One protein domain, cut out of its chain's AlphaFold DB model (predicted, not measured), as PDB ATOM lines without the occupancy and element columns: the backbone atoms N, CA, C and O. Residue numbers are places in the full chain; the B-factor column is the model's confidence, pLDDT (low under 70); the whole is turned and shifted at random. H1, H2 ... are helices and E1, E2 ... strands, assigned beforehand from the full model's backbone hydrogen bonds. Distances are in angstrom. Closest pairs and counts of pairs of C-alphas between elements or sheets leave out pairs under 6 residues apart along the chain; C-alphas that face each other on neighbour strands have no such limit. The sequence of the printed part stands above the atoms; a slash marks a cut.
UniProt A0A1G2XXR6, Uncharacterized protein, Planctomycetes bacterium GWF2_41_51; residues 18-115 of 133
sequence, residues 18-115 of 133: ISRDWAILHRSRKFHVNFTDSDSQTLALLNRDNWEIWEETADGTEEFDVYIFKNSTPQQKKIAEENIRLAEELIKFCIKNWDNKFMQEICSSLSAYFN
ATOM      1  N   ILE A  18      19.826 -20.580  36.250       89.75
ATOM      2  CA  ILE A  18      21.230 -20.856  36.522       89.75
ATOM      3  C   ILE A  18      22.050 -19.993  35.578       89.75
ATOM      4  O   ILE A  18      21.897 -20.086  34.364       89.75
ATOM      5  N   SER A  19      22.942 -19.189  36.146       91.00
ATOM      6  CA  SER A  19      23.935 -18.422  35.401       91.00
ATOM      7  C   SER A  19      25.323 -18.727  35.943       91.00
ATOM      8  O   SER A  19      25.497 -18.865  37.159       91.00
ATOM      9  N   ARG A  20      26.303 -18.870  35.051       92.12
ATOM     10  CA  ARG A  20      27.693 -19.150  35.410       92.12
ATOM     11  C   ARG A  20      28.655 -18.450  34.473       92.12
ATOM     12  O   ARG A  20      28.463 -18.470  33.264       92.12
ATOM     13  N   ASP A  21      29.721 -17.936  35.066       94.44
ATOM     14  CA  ASP A  21      30.791 -17.234  34.378       94.44
ATOM     15  C   ASP A  21      32.117 -17.959  34.594       94.44
ATOM     16  O   ASP A  21      32.467 -18.338  35.718       94.44
ATOM     17  N   TRP A  22      32.881 -18.117  33.518       96.25
ATOM     18  CA  TRP A  22      34.253 -18.610  33.553       96.25
ATOM     19  C   TRP A  22      35.181 -17.616  32.867       96.25
ATOM     20  O   TRP A  22      34.911 -17.181  31.755       96.25
ATOM     21  N   ALA A  23      36.322 -17.338  33.497       96.62
ATOM     22  CA  ALA A  23      37.465 -16.720  32.837       96.62
ATOM     23  C   ALA A  23      38.490 -17.813  32.496       96.62
ATOM     24  O   ALA A  23      38.992 -18.501  33.389       96.62
ATOM     25  N   ILE A  24      38.789 -17.992  31.211       97.19
ATOM     26  CA  ILE A  24      39.648 -19.059  30.686       97.19
ATOM     27  C   ILE A  24      40.860 -18.446  29.997       97.19
ATOM     28  O   ILE A  24      40.724 -17.633  29.092       97.19
ATOM     29  N   LEU A  25      42.058 -18.884  30.383       97.56
ATOM     30  CA  LEU A  25      43.290 -18.586  29.659       97.56
ATOM     31  C   LEU A  25      43.626 -19.760  28.731       97.56
ATOM     32  O   LEU A  25      43.885 -20.867  29.202       97.56
ATOM     33  N   HIS A  26      43.664 -19.522  27.423       96.38
ATOM     34  CA  HIS A  26      44.036 -20.517  26.419       96.38
ATOM     35  C   HIS A  26      45.052 -19.922  25.438       96.38
ATOM     36  O   HIS A  26      44.758 -18.977  24.714       96.38
ATOM     37  N   ARG A  27      46.275 -20.476  25.417       94.25
ATOM     38  CA  ARG A  27      47.385 -20.028  24.546       94.25
ATOM     39  C   ARG A  27      47.640 -18.513  24.626       94.25
ATOM     40  O   ARG A  27      47.740 -17.841  23.607       94.25
ATOM     41  N   SER A  28      47.713 -17.989  25.851       95.25
ATOM     42  CA  SER A  28      47.898 -16.557  26.156       95.25
ATOM     43  C   SER A  28      46.736 -15.633  25.768       95.25
ATOM     44  O   SER A  28      46.836 -14.431  25.991       95.25
ATOM     45  N   ARG A  29      45.632 -16.173  25.246       95.75
ATOM     46  CA  ARG A  29      44.382 -15.447  25.000       95.75
ATOM     47  C   ARG A  29      43.433 -15.691  26.163       95.75
ATOM     48  O   ARG A  29      43.382 -16.808  26.689       95.75
ATOM     49  N   LYS A  30      42.710 -14.660  26.587       97.69
ATOM     50  CA  LYS A  30      41.792 -14.735  27.722       97.69
ATOM     51  C   LYS A  30      40.362 -14.608  27.222       97.69
ATOM     52  O   LYS A  30      40.041 -13.690  26.481       97.69
ATOM     53  N   PHE A  31      39.526 -15.543  27.645       97.94
ATOM     54  CA  PHE A  31      38.133 -15.651  27.244       97.94
ATOM     55  C   PHE A  31      37.237 -15.573  28.470       97.94
ATOM     56  O   PHE A  31      37.566 -16.146  29.512       97.94
ATOM     57  N   HIS A  32      36.094 -14.917  28.330       97.50
ATOM     58  CA  HIS A  32      35.020 -14.915  29.313       97.50
ATOM     59  C   HIS A  32      33.842 -15.673  28.717       97.50
ATOM     60  O   HIS A  32      33.310 -15.281  27.684       97.50
ATOM     61  N   VAL A  33      33.470 -16.788  29.338       96.38
ATOM     62  CA  VAL A  33      32.369 -17.642  28.888       96.38
ATOM     63  C   VAL A  33      31.239 -17.524  29.892       96.38
ATOM     64  O   VAL A  33      31.442 -17.812  31.071       96.38
ATOM     65  N   ASN A  34      30.059 -17.130  29.427       95.06
ATOM     66  CA  ASN A  34      28.848 -17.103  30.231       95.06
ATOM     67  C   ASN A  34      27.892 -18.199  29.759       95.06
ATOM     68  O   ASN A  34      27.613 -18.314  28.568       95.06
ATOM     69  N   PHE A  35      27.362 -18.964  30.707       93.19
ATOM     70  CA  PHE A  35      26.187 -19.797  30.501       93.19
ATOM     71  C   PHE A  35      25.001 -19.214  31.258       93.19
ATOM     72  O   PHE A  35      25.141 -18.856  32.429       93.19
ATOM     73  N   THR A  36      23.822 -19.172  30.641       91.81
ATOM     74  CA  THR A  36      22.559 -18.921  31.343       91.81
ATOM     75  C   THR A  36      21.451 -19.808  30.794       91.81
ATOM     76  O   THR A  36      21.298 -19.945  29.586       91.81
ATOM     77  N   ASP A  37      20.664 -20.396  31.691       90.25
ATOM     78  CA  ASP A  37      19.472 -21.171  31.350       90.25
ATOM     79  C   ASP A  37      18.414 -21.034  32.447       90.25
ATOM     80  O   ASP A  37      18.738 -20.755  33.607       90.25
ATOM     81  N   SER A  38      17.146 -21.208  32.088       87.38
ATOM     82  CA  SER A  38      16.034 -21.125  33.031       87.38
ATOM     83  C   SER A  38      14.904 -22.071  32.649       87.38
ATOM     84  O   SER A  38      14.603 -22.272  31.477       87.38
ATOM     85  N   ASP A  39      14.233 -22.621  33.662       86.44
ATOM     86  CA  ASP A  39      13.021 -23.437  33.503       86.44
ATOM     87  C   ASP A  39      11.765 -22.616  33.145       86.44
ATOM     88  O   ASP A  39      10.674 -23.166  32.976       86.44
ATOM     89  N   SER A  40      11.920 -21.299  33.006       82.75
ATOM     90  CA  SER A  40      10.888 -20.358  32.595       82.75
ATOM     91  C   SER A  40      11.478 -19.305  31.658       82.75
ATOM     92  O   SER A  40      12.690 -19.110  31.588       82.75
ATOM     93  N   GLN A  41      10.624 -18.586  30.932       76.12
ATOM     94  CA  GLN A  41      11.097 -17.499  30.087       76.12
ATOM     95  C   GLN A  41      11.481 -16.289  30.945       76.12
ATOM     96  O   GLN A  41      10.623 -15.665  31.572       76.12
ATOM     97  N   THR A  42      12.766 -15.940  30.953       74.19
ATOM     98  CA  THR A  42      13.284 -14.764  31.663       74.19
ATOM     99  C   THR A  42      13.739 -13.694  30.676       74.19
ATOM    100  O   THR A  42      14.113 -13.991  29.541       74.19
ATOM    101  N   LEU A  43      13.729 -12.425  31.106       74.06
ATOM    102  CA  LEU A  43      14.204 -11.304  30.283       74.06
ATOM    103  C   LEU A  43      15.655 -11.499  29.810       74.06
ATOM    104  O   LEU A  43      16.002 -11.043  28.729       74.06
ATOM    105  N   ALA A  44      16.476 -12.207  30.593       67.81
ATOM    106  CA  ALA A  44      17.875 -12.501  30.279       67.81
ATOM    107  C   ALA A  44      18.060 -13.506  29.125       67.81
ATOM    108  O   ALA A  44      19.162 -13.620  28.595       67.81
ATOM    109  N   LEU A  45      17.004 -14.230  28.743       70.50
ATOM    110  CA  LEU A  45      17.005 -15.210  27.651       70.50
ATOM    111  C   LEU A  45      16.204 -14.729  26.433       70.50
ATOM    112  O   LEU A  45      16.139 -15.411  25.412       70.50
ATOM    113  N   LEU A  46      15.583 -13.547  26.515       64.88
ATOM    114  CA  LEU A  46      14.923 -12.939  25.368       64.88
ATOM    115  C   LEU A  46      15.997 -12.481  24.379       64.88
ATOM    116  O   LEU A  46      16.605 -11.429  24.565       64.88
ATOM    117  N   ASN A  47      16.167 -13.256  23.305       61.06
ATOM    118  CA  ASN A  47      17.094 -13.015  22.190       61.06
ATOM    119  C   ASN A  47      18.559 -13.390  22.455       61.06
ATOM    120  O   ASN A  47      19.452 -12.797  21.856       61.06
ATOM    121  N   ARG A  48      18.805 -14.369  23.329       65.44
ATOM    122  CA  ARG A  48      20.153 -14.813  23.688       65.44
ATOM    123  C   ARG A  48      20.292 -16.320  23.513       65.44
ATOM    124  O   ARG A  48      19.373 -17.054  23.876       65.44
ATOM    125  N   ASP A  49      21.440 -16.771  23.020       74.81
ATOM    126  CA  ASP A  49      21.831 -18.172  23.153       74.81
ATOM    127  C   ASP A  49      22.221 -18.463  24.611       74.81
ATOM    128  O   ASP A  49      22.663 -17.587  25.355       74.81
ATOM    129  N   ASN A  50      22.081 -19.715  25.046       85.88
ATOM    130  CA  ASN A  50      22.450 -20.097  26.411       85.88
ATOM    131  C   ASN A  50      23.947 -19.914  26.707       85.88
ATOM    132  O   ASN A  50      24.322 -19.892  27.877       85.88
ATOM    133  N   TRP A  51      24.790 -19.813  25.676       92.19
ATOM    134  CA  TRP A  51      26.233 -19.633  25.781       92.19
ATOM    135  C   TRP A  51      26.662 -18.353  25.074       92.19
ATOM    136  O   TRP A  51      26.367 -18.170  23.899       92.19
ATOM    137  N   GLU A  52      27.442 -17.532  25.765       93.12
ATOM    138  CA  GLU A  52      28.150 -16.401  25.171       93.12
ATOM    139  C   GLU A  52      29.632 -16.480  25.489       93.12
ATOM    140  O   GLU A  52      30.035 -16.907  26.576       93.12
ATOM    141  N   ILE A  53      30.443 -16.043  24.533       95.50
ATOM    142  CA  ILE A  53      31.892 -16.029  24.653       95.50
ATOM    143  C   ILE A  53      32.374 -14.640  24.268       95.50
ATOM    144  O   ILE A  53      31.994 -14.098  23.235       95.50
ATOM    145  N   TRP A  54      33.245 -14.097  25.104       96.81
ATOM    146  CA  TRP A  54      33.924 -12.832  24.890       96.81
ATOM    147  C   TRP A  54      35.427 -13.066  24.939       96.81
ATOM    148  O   TRP A  54      35.902 -13.889  25.727       96.81
ATOM    149  N   GLU A  55      36.188 -12.346  24.129       96.62
ATOM    150  CA  GLU A  55      37.647 -12.375  24.149       96.62
ATOM    151  C   GLU A  55      38.201 -11.049  24.667       96.62
ATOM    152  O   GLU A  55      37.780  -9.973  24.253       96.62
ATOM    153  N   GLU A  56      39.166 -11.128  25.580       96.00
ATOM    154  CA  GLU A  56      39.930  -9.978  26.052       96.00
ATOM    155  C   GLU A  56      41.133  -9.763  25.125       96.00
ATOM    156  O   GLU A  56      42.078 -10.559  25.106       96.00
ATOM    157  N   THR A  57      41.070  -8.689  24.345       91.88
ATOM    158  CA  THR A  57      42.104  -8.229  23.418       91.88
ATOM    159  C   THR A  57      42.851  -7.024  24.006       91.88
ATOM    160  O   THR A  57      42.579  -6.575  25.121       91.88
ATOM    161  N   ALA A  58      43.826  -6.489  23.265       90.62
ATOM    162  CA  ALA A  58      44.528  -5.270  23.667       90.62
ATOM    163  C   ALA A  58      43.611  -4.031  23.687       90.62
ATOM    164  O   ALA A  58      43.877  -3.093  24.438       90.62
ATOM    165  N   ASP A  59      42.543  -4.046  22.886       92.06
ATOM    166  CA  ASP A  59      41.641  -2.911  22.682       92.06
ATOM    167  C   ASP A  59      40.397  -2.973  23.585       92.06
ATOM    168  O   ASP A  59      39.681  -1.982  23.733       92.06
ATOM    169  N   GLY A  60      40.158  -4.111  24.244       91.94
ATOM    170  CA  GLY A  60      39.048  -4.289  25.173       91.94
ATOM    171  C   GLY A  60      38.528  -5.720  25.211       91.94
ATOM    172  O   GLY A  60      39.206  -6.664  24.820       91.94
ATOM    173  N   THR A  61      37.317  -5.893  25.734       92.12
ATOM    174  CA  THR A  61      36.600  -7.173  25.675       92.12
ATOM    175  C   THR A  61      35.581  -7.112  24.547       92.12
ATOM    176  O   THR A  61      34.702  -6.252  24.570       92.12
ATOM    177  N   GLU A  62      35.707  -8.009  23.575       92.31
ATOM    178  CA  GLU A  62      34.867  -8.058  22.374       92.31
ATOM    179  C   GLU A  62      34.108  -9.383  22.289       92.31
ATOM    180  O   GLU A  62      34.552 -10.405  22.819       92.31
ATOM    181  N   GLU A  63      32.941  -9.360  21.645       89.88
ATOM    182  CA  GLU A  63      32.155 -10.568  21.399       89.88
ATOM    183  C   GLU A  63      32.940 -11.507  20.484       89.88
ATOM    184  O   GLU A  63      33.539 -11.089  19.489       89.88
ATOM    185  N   PHE A  64      32.965 -12.789  20.832       91.19
ATOM    186  CA  PHE A  64      33.738 -13.762  20.087       91.19
ATOM    187  C   PHE A  64      33.037 -14.110  18.767       91.19
ATOM    188  O   PHE A  64      32.015 -14.792  18.753       91.19
ATOM    189  N   ASP A  65      33.594 -13.637  17.648       87.19
ATOM    190  CA  ASP A  65      32.958 -13.739  16.332       87.19
ATOM    191  C   ASP A  65      32.876 -15.188  15.823       87.19
ATOM    192  O   ASP A  65      33.864 -15.776  15.370       87.19
ATOM    193  N   VAL A  66      31.673 -15.753  15.868       88.25
ATOM    194  CA  VAL A  66      31.334 -17.085  15.341       88.25
ATOM    195  C   VAL A  66      30.332 -17.018  14.182       88.25
ATOM    196  O   VAL A  66      29.865 -18.055  13.704       88.25
ATOM    197  N   TYR A  67      29.976 -15.818  13.710       85.56
ATOM    198  CA  TYR A  67      28.866 -15.640  12.778       85.56
ATOM    199  C   TYR A  67      29.316 -15.688  11.315       85.56
ATOM    200  O   TYR A  67      30.185 -14.950  10.855       85.56
ATOM    201  N   ILE A  68      28.643 -16.529  10.526       86.81
ATOM    202  CA  ILE A  68      28.835 -16.601   9.074       86.81
ATOM    203  C   ILE A  68      27.624 -15.984   8.372       86.81
ATOM    204  O   ILE A  68      26.548 -16.580   8.312       86.81
ATOM    205  N   PHE A  69      27.806 -14.806   7.777       87.44
ATOM    206  CA  PHE A  69      26.777 -14.139   6.981       87.44
ATOM    207  C   PHE A  69      26.842 -14.561   5.505       87.44
ATOM    208  O   PHE A  69      27.878 -14.978   4.979       87.44
ATOM    209  N   LYS A  70      25.718 -14.422   4.786       88.12
ATOM    210  CA  LYS A  70      25.629 -14.787   3.356       88.12
ATOM    211  C   LYS A  70      26.655 -14.047   2.490       88.12
ATOM    212  O   LYS A  70      27.167 -14.620   1.531       88.12
ATOM    213  N   ASN A  71      26.957 -12.800   2.839       92.12
ATOM    214  CA  ASN A  71      27.913 -11.925   2.161       92.12
ATOM    215  C   ASN A  71      29.328 -11.963   2.766       92.12
ATOM    216  O   ASN A  71      30.179 -11.199   2.312       92.12
ATOM    217  N   SER A  72      29.606 -12.827   3.751       91.38
ATOM    218  CA  SER A  72      30.951 -12.959   4.315       91.38
ATOM    219  C   SER A  72      31.947 -13.391   3.242       91.38
ATOM    220  O   SER A  72      31.709 -14.330   2.469       91.38
ATOM    221  N   THR A  73      33.096 -12.722   3.222       93.75
ATOM    222  CA  THR A  73      34.226 -13.087   2.366       93.75
ATOM    223  C   THR A  73      34.758 -14.479   2.732       93.75
ATOM    224  O   THR A  73      34.583 -14.927   3.869       93.75
ATOM    225  N   PRO A  74      35.450 -15.184   1.815       94.31
ATOM    226  CA  PRO A  74      36.065 -16.477   2.130       94.31
ATOM    227  C   PRO A  74      36.996 -16.432   3.351       94.31
ATOM    228  O   PRO A  74      37.019 -17.372   4.140       94.31
ATOM    229  N   GLN A  75      37.717 -15.320   3.542       92.44
ATOM    230  CA  GLN A  75      38.595 -15.127   4.696       92.44
ATOM    231  C   GLN A  75      37.806 -15.018   6.007       92.44
ATOM    232  O   GLN A  75      38.153 -15.683   6.978       92.44
ATOM    233  N   GLN A  76      36.728 -14.226   6.029       90.62
ATOM    234  CA  GLN A  76      35.850 -14.114   7.203       90.62
ATOM    235  C   GLN A  76      35.210 -15.456   7.555       90.62
ATOM    236  O   GLN A  76      35.174 -15.828   8.719       90.62
ATOM    237  N   LYS A  77      34.770 -16.221   6.547       92.62
ATOM    238  CA  LYS A  77      34.218 -17.567   6.757       92.62
ATOM    239  C   LYS A  77      35.225 -18.493   7.424       92.62
ATOM    240  O   LYS A  77      34.885 -19.149   8.398       92.62
ATOM    241  N   LYS A  78      36.472 -18.502   6.943       93.19
ATOM    242  CA  LYS A  78      37.534 -19.325   7.526       93.19
ATOM    243  C   LYS A  78      37.811 -18.956   8.989       93.19
ATOM    244  O   LYS A  78      37.947 -19.848   9.817       93.19
ATOM    245  N   ILE A  79      37.869 -17.661   9.301       92.00
ATOM    246  CA  ILE A  79      38.067 -17.181  10.678       92.00
ATOM    247  C   ILE A  79      36.897 -17.616  11.567       92.00
ATOM    248  O   ILE A  79      37.126 -18.207  12.617       92.00
ATOM    249  N   ALA A  80      35.656 -17.405  11.124       92.31
ATOM    250  CA  ALA A  80      34.471 -17.814  11.871       92.31
ATOM    251  C   ALA A  80      34.429 -19.337  12.096       92.31
ATOM    252  O   ALA A  80      34.116 -19.787  13.190       92.31
ATOM    253  N   GLU A  81      34.809 -20.151  11.106       93.44
ATOM    254  CA  GLU A  81      34.912 -21.611  11.257       93.44
ATOM    255  C   GLU A  81      35.975 -22.034  12.285       93.44
ATOM    256  O   GLU A  81      35.753 -22.967  13.062       93.44
ATOM    257  N   GLU A  82      37.132 -21.367  12.308       94.44
ATOM    258  CA  GLU A  82      38.171 -21.592  13.320       94.44
ATOM    259  C   GLU A  82      37.683 -21.177  14.717       94.44
ATOM    260  O   GLU A  82      37.878 -21.918  15.687       94.44
ATOM    261  N   ASN A  83      36.984 -20.045  14.811       95.00
ATOM    262  CA  ASN A  83      36.389 -19.559  16.051       95.00
ATOM    263  C   ASN A  83      35.276 -20.485  16.554       95.00
ATOM    264  O   ASN A  83      35.266 -20.797  17.738       95.00
ATOM    265  N   ILE A  84      34.408 -21.020  15.690       94.31
ATOM    266  CA  ILE A  84      33.377 -22.004  16.073       94.31
ATOM    267  C   ILE A  84      34.014 -23.218  16.759       94.31
ATOM    268  O   ILE A  84      33.561 -23.652  17.817       94.31
ATOM    269  N   ARG A  85      35.110 -23.749  16.200       95.94
ATOM    270  CA  ARG A  85      35.819 -24.889  16.809       95.94
ATOM    271  C   ARG A  85      36.389 -24.532  18.178       95.94
ATOM    272  O   ARG A  85      36.260 -25.319  19.112       95.94
ATOM    273  N   LEU A  86      36.990 -23.349  18.309       97.00
ATOM    274  CA  LEU A  86      37.509 -22.885  19.594       97.00
ATOM    275  C   LEU A  86      36.381 -22.649  20.610       97.00
ATOM    276  O   LEU A  86      36.516 -23.039  21.766       97.00
ATOM    277  N   ALA A  87      35.251 -22.083  20.187       96.19
ATOM    278  CA  ALA A  87      34.071 -21.892  21.019       96.19
ATOM    279  C   ALA A  87      33.567 -23.229  21.579       96.19
ATOM    280  O   ALA A  87      33.355 -23.356  22.785       96.19
ATOM    281  N   GLU A  88      33.468 -24.265  20.740       96.00
ATOM    282  CA  GLU A  88      33.113 -25.608  21.204       96.00
ATOM    283  C   GLU A  88      34.108 -26.166  22.230       96.00
ATOM    284  O   GLU A  88      33.699 -26.810  23.197       96.00
ATOM    285  N   GLU A  89      35.411 -25.966  22.026       97.75
ATOM    286  CA  GLU A  89      36.444 -26.401  22.974       97.75
ATOM    287  C   GLU A  89      36.313 -25.681  24.323       97.75
ATOM    288  O   GLU A  89      36.367 -26.331  25.372       97.75
ATOM    289  N   LEU A  90      36.080 -24.365  24.307       97.75
ATOM    290  CA  LEU A  90      35.858 -23.553  25.505       97.75
ATOM    291  C   LEU A  90      34.596 -24.000  26.259       97.75
ATOM    292  O   LEU A  90      34.642 -24.192  27.476       97.75
ATOM    293  N   ILE A  91      33.494 -24.246  25.549       96.62
ATOM    294  CA  ILE A  91      32.242 -24.742  26.138       96.62
ATOM    295  C   ILE A  91      32.445 -26.137  26.742       96.62
ATOM    296  O   ILE A  91      32.089 -26.372  27.899       96.62
ATOM    297  N   LYS A  92      33.086 -27.063  26.013       97.06
ATOM    298  CA  LYS A  92      33.422 -28.406  26.524       97.06
ATOM    299  C   LYS A  92      34.279 -28.317  27.788       97.06
ATOM    300  O   LYS A  92      34.058 -29.076  28.736       97.06
ATOM    301  N   PHE A  93      35.228 -27.383  27.830       97.00
ATOM    302  CA  PHE A  93      36.027 -27.123  29.021       97.00
ATOM    303  C   PHE A  93      35.170 -26.622  30.196       97.00
ATOM    304  O   PHE A  93      35.328 -27.135  31.306       97.00
ATOM    305  N   CYS A  94      34.238 -25.689  29.968       96.50
ATOM    306  CA  CYS A  94      33.317 -25.192  30.998       96.50
ATOM    307  C   CYS A  94      32.439 -26.311  31.566       96.50
ATOM    308  O   CYS A  94      32.377 -26.482  32.781       96.50
ATOM    309  N   ILE A  95      31.831 -27.126  30.698       94.38
ATOM    310  CA  ILE A  95      30.985 -28.262  31.094       94.38
ATOM    311  C   ILE A  95      31.783 -29.259  31.941       94.38
ATOM    312  O   ILE A  95      31.333 -29.676  33.007       94.38
ATOM    313  N   LYS A  96      33.007 -29.603  31.520       95.38
ATOM    314  CA  LYS A  96      33.885 -30.503  32.286       95.38
ATOM    315  C   LYS A  96      34.230 -29.950  33.675       95.38
ATOM    316  O   LYS A  96      34.473 -30.725  34.596       95.38
ATOM    317  N   ASN A  97      34.265 -28.627  33.825       94.88
ATOM    318  CA  ASN A  97      34.602 -27.932  35.066       94.88
ATOM    319  C   ASN A  97      33.379 -27.283  35.730       94.88
ATOM    320  O   ASN A  97      33.530 -26.329  36.499       94.88
ATOM    321  N   TRP A  98      32.177 -27.787  35.447       92.06
ATOM    322  CA  TRP A  98      30.941 -27.238  35.989       92.06
ATOM    323  C   TRP A  98      30.942 -27.266  37.522       92.06
ATOM    324  O   TRP A  98      30.811 -26.230  38.173       92.06
ATOM    325  N   ASP A  99      31.223 -28.420  38.118       88.94
ATOM    326  CA  ASP A  99      31.321 -28.582  39.573       88.94
ATOM    327  C   ASP A  99      32.771 -28.500  40.052       88.94
ATOM    328  O   ASP A  99      33.297 -29.402  40.711       88.94
ATOM    329  N   ASN A 100      33.444 -27.409  39.682       88.56
ATOM    330  CA  ASN A 100      34.816 -27.161  40.103       88.56
ATOM    331  C   ASN A 100      34.945 -27.037  41.636       88.56
ATOM    332  O   ASN A 100      33.972 -26.897  42.380       88.56
ATOM    333  N   LYS A 101      36.194 -27.046  42.109       84.88
ATOM    334  CA  LYS A 101      36.524 -26.951  43.536       84.88
ATOM    335  C   LYS A 101      35.855 -25.757  44.234       84.88
ATOM    336  O   LYS A 101      35.372 -25.907  45.348       84.88
ATOM    337  N   PHE A 102      35.789 -24.601  43.573       84.81
ATOM    338  CA  PHE A 102      35.146 -23.408  44.126       84.81
ATOM    339  C   PHE A 102      33.651 -23.639  44.405       84.81
ATOM    340  O   PHE A 102      33.172 -23.332  45.495       84.81
ATOM    341  N   MET A 103      32.925 -24.265  43.477       85.50
ATOM    342  CA  MET A 103      31.519 -24.615  43.698       85.50
ATOM    343  C   MET A 103      31.334 -25.643  44.805       85.50
ATOM    344  O   MET A 103      30.417 -25.517  45.613       85.50
ATOM    345  N   GLN A 104      32.216 -26.638  44.878       88.06
ATOM    346  CA  GLN A 104      32.179 -27.636  45.947       88.06
ATOM    347  C   GLN A 104      32.358 -26.983  47.327       88.06
ATOM    348  O   GLN A 104      31.655 -27.339  48.275       88.06
ATOM    349  N   GLU A 105      33.249 -25.994  47.440       88.56
ATOM    350  CA  GLU A 105      33.466 -25.215  48.665       88.56
ATOM    351  C   GLU A 105      32.243 -24.363  49.036       88.56
ATOM    352  O   GLU A 105      31.855 -24.334  50.210       88.56
ATOM    353  N   ILE A 106      31.593 -23.720  48.058       86.50
ATOM    354  CA  ILE A 106      30.345 -22.970  48.278       86.50
ATOM    355  C   ILE A 106      29.237 -23.902  48.763       86.50
ATOM    356  O   ILE A 106      28.632 -23.631  49.801       86.50
ATOM    357  N   CYS A 107      28.991 -25.009  48.057       85.94
ATOM    358  CA  CYS A 107      27.957 -25.974  48.425       85.94
ATOM    359  C   CYS A 107      28.197 -26.521  49.836       85.94
ATOM    360  O   CYS A 107      27.290 -26.500  50.663       85.94
ATOM    361  N   SER A 108      29.437 -26.910  50.149       85.69
ATOM    362  CA  SER A 108      29.812 -27.386  51.486       85.69
ATOM    363  C   SER A 108      29.564 -26.328  52.564       85.69
ATOM    364  O   SER A 108      29.034 -26.635  53.633       85.69
ATOM    365  N   SER A 109      29.916 -25.071  52.279       85.88
ATOM    366  CA  SER A 109      29.717 -23.954  53.205       85.88
ATOM    367  C   SER A 109      28.234 -23.701  53.463       85.88
ATOM    368  O   SER A 109      27.826 -23.616  54.620       85.88
ATOM    369  N   LEU A 110      27.417 -23.632  52.407       86.12
ATOM    370  CA  LEU A 110      25.968 -23.451  52.509       86.12
ATOM    371  C   LEU A 110      25.314 -24.605  53.277       86.12
ATOM    372  O   LEU A 110      24.520 -24.355  54.179       86.12
ATOM    373  N   SER A 111      25.693 -25.855  53.002       84.44
ATOM    374  CA  SER A 111      25.184 -27.011  53.750       84.44
ATOM    375  C   SER A 111      25.534 -26.952  55.241       84.44
ATOM    376  O   SER A 111      24.713 -27.334  56.072       84.44
ATOM    377  N   ALA A 112      26.717 -26.443  55.605       79.75
ATOM    378  CA  ALA A 112      27.112 -26.281  57.004       79.75
ATOM    379  C   ALA A 112      26.281 -25.215  57.743       79.75
ATOM    380  O   ALA A 112      25.968 -25.405  58.918       79.75
ATOM    381  N   TYR A 113      25.872 -24.130  57.070       76.69
ATOM    382  CA  TYR A 113      25.027 -23.084  57.669       76.69
ATOM    383  C   TYR A 113      23.670 -23.602  58.158       76.69
ATOM    384  O   TYR A 113      23.170 -23.129  59.176       76.69
ATOM    385  N   PHE A 114      23.081 -24.569  57.455       71.31
ATOM    386  CA  PHE A 114      21.756 -25.104  57.780       71.31
ATOM    387  C   PHE A 114      21.795 -26.328  58.705       71.31
ATOM    388  O   PHE A 114      20.746 -26.897  58.999       71.31
ATOM    389  N   ASN A 115      22.979 -26.723  59.193       68.62
ATOM    390  CA  ASN A 115      23.145 -27.881  60.067       68.62
ATOM    391  C   ASN A 115      23.492 -27.439  61.511       68.62
ATOM    392  O   ASN A 115      24.662 -27.182  61.822       68.62
TER     393      ASN A 115
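AT A GLANCE: This is residues 18 to 115 of the 133 residues of an uncharacterized protein of Planctomycetes bacterium GWF2_41_51 (UniProt A0A1G2XXR6). A twisted antiparallel sheet of four strands has the long helix H1 crossing one face and its other face bare; residues 100 to 106 and 108 to 115, mostly helix H2, stick out as an arm. The 98 printed residues run E1 E2 E3 E4 H1 H2, class mixed; the sheet, order E1 E2 E3 E4, is a meander, each strand the antiparallel neighbour of the one before. The whole is loose, radius of gyration of the C-alphas 16.8 A, spanning 61 by 35 by 24 A.

HOW THE PARTS SIT: E1, residues 18 to 26, and E2, residues 29 to 38, form a hairpin; N 22 and O 33, 2.9 A apart, are within hydrogen-bond range. H1, residues 74 to 96, is on the sheet, height 7.6 A, the closest C-alphas to E1 being Trp 22 and Cys 94, 7.1 A. H2, residues 101 to 113, is apart from H1. In both helices every O i to N i+4 pair is within range.

IN THESE COORDINATES: E3 is residues 51 to 56, E4 61 to 63. E2 measures 30.0 A, H1 33.3 A. C-alpha 18 is at (21.230, -20.856, 36.522), C-alpha 113 at (25.027, -23.084, 57.669).

THE WHOLE: The printed part has no cut. The E2 to E3 link is long. Residues 44, 46 to 48 and 115 have pLDDT under 70.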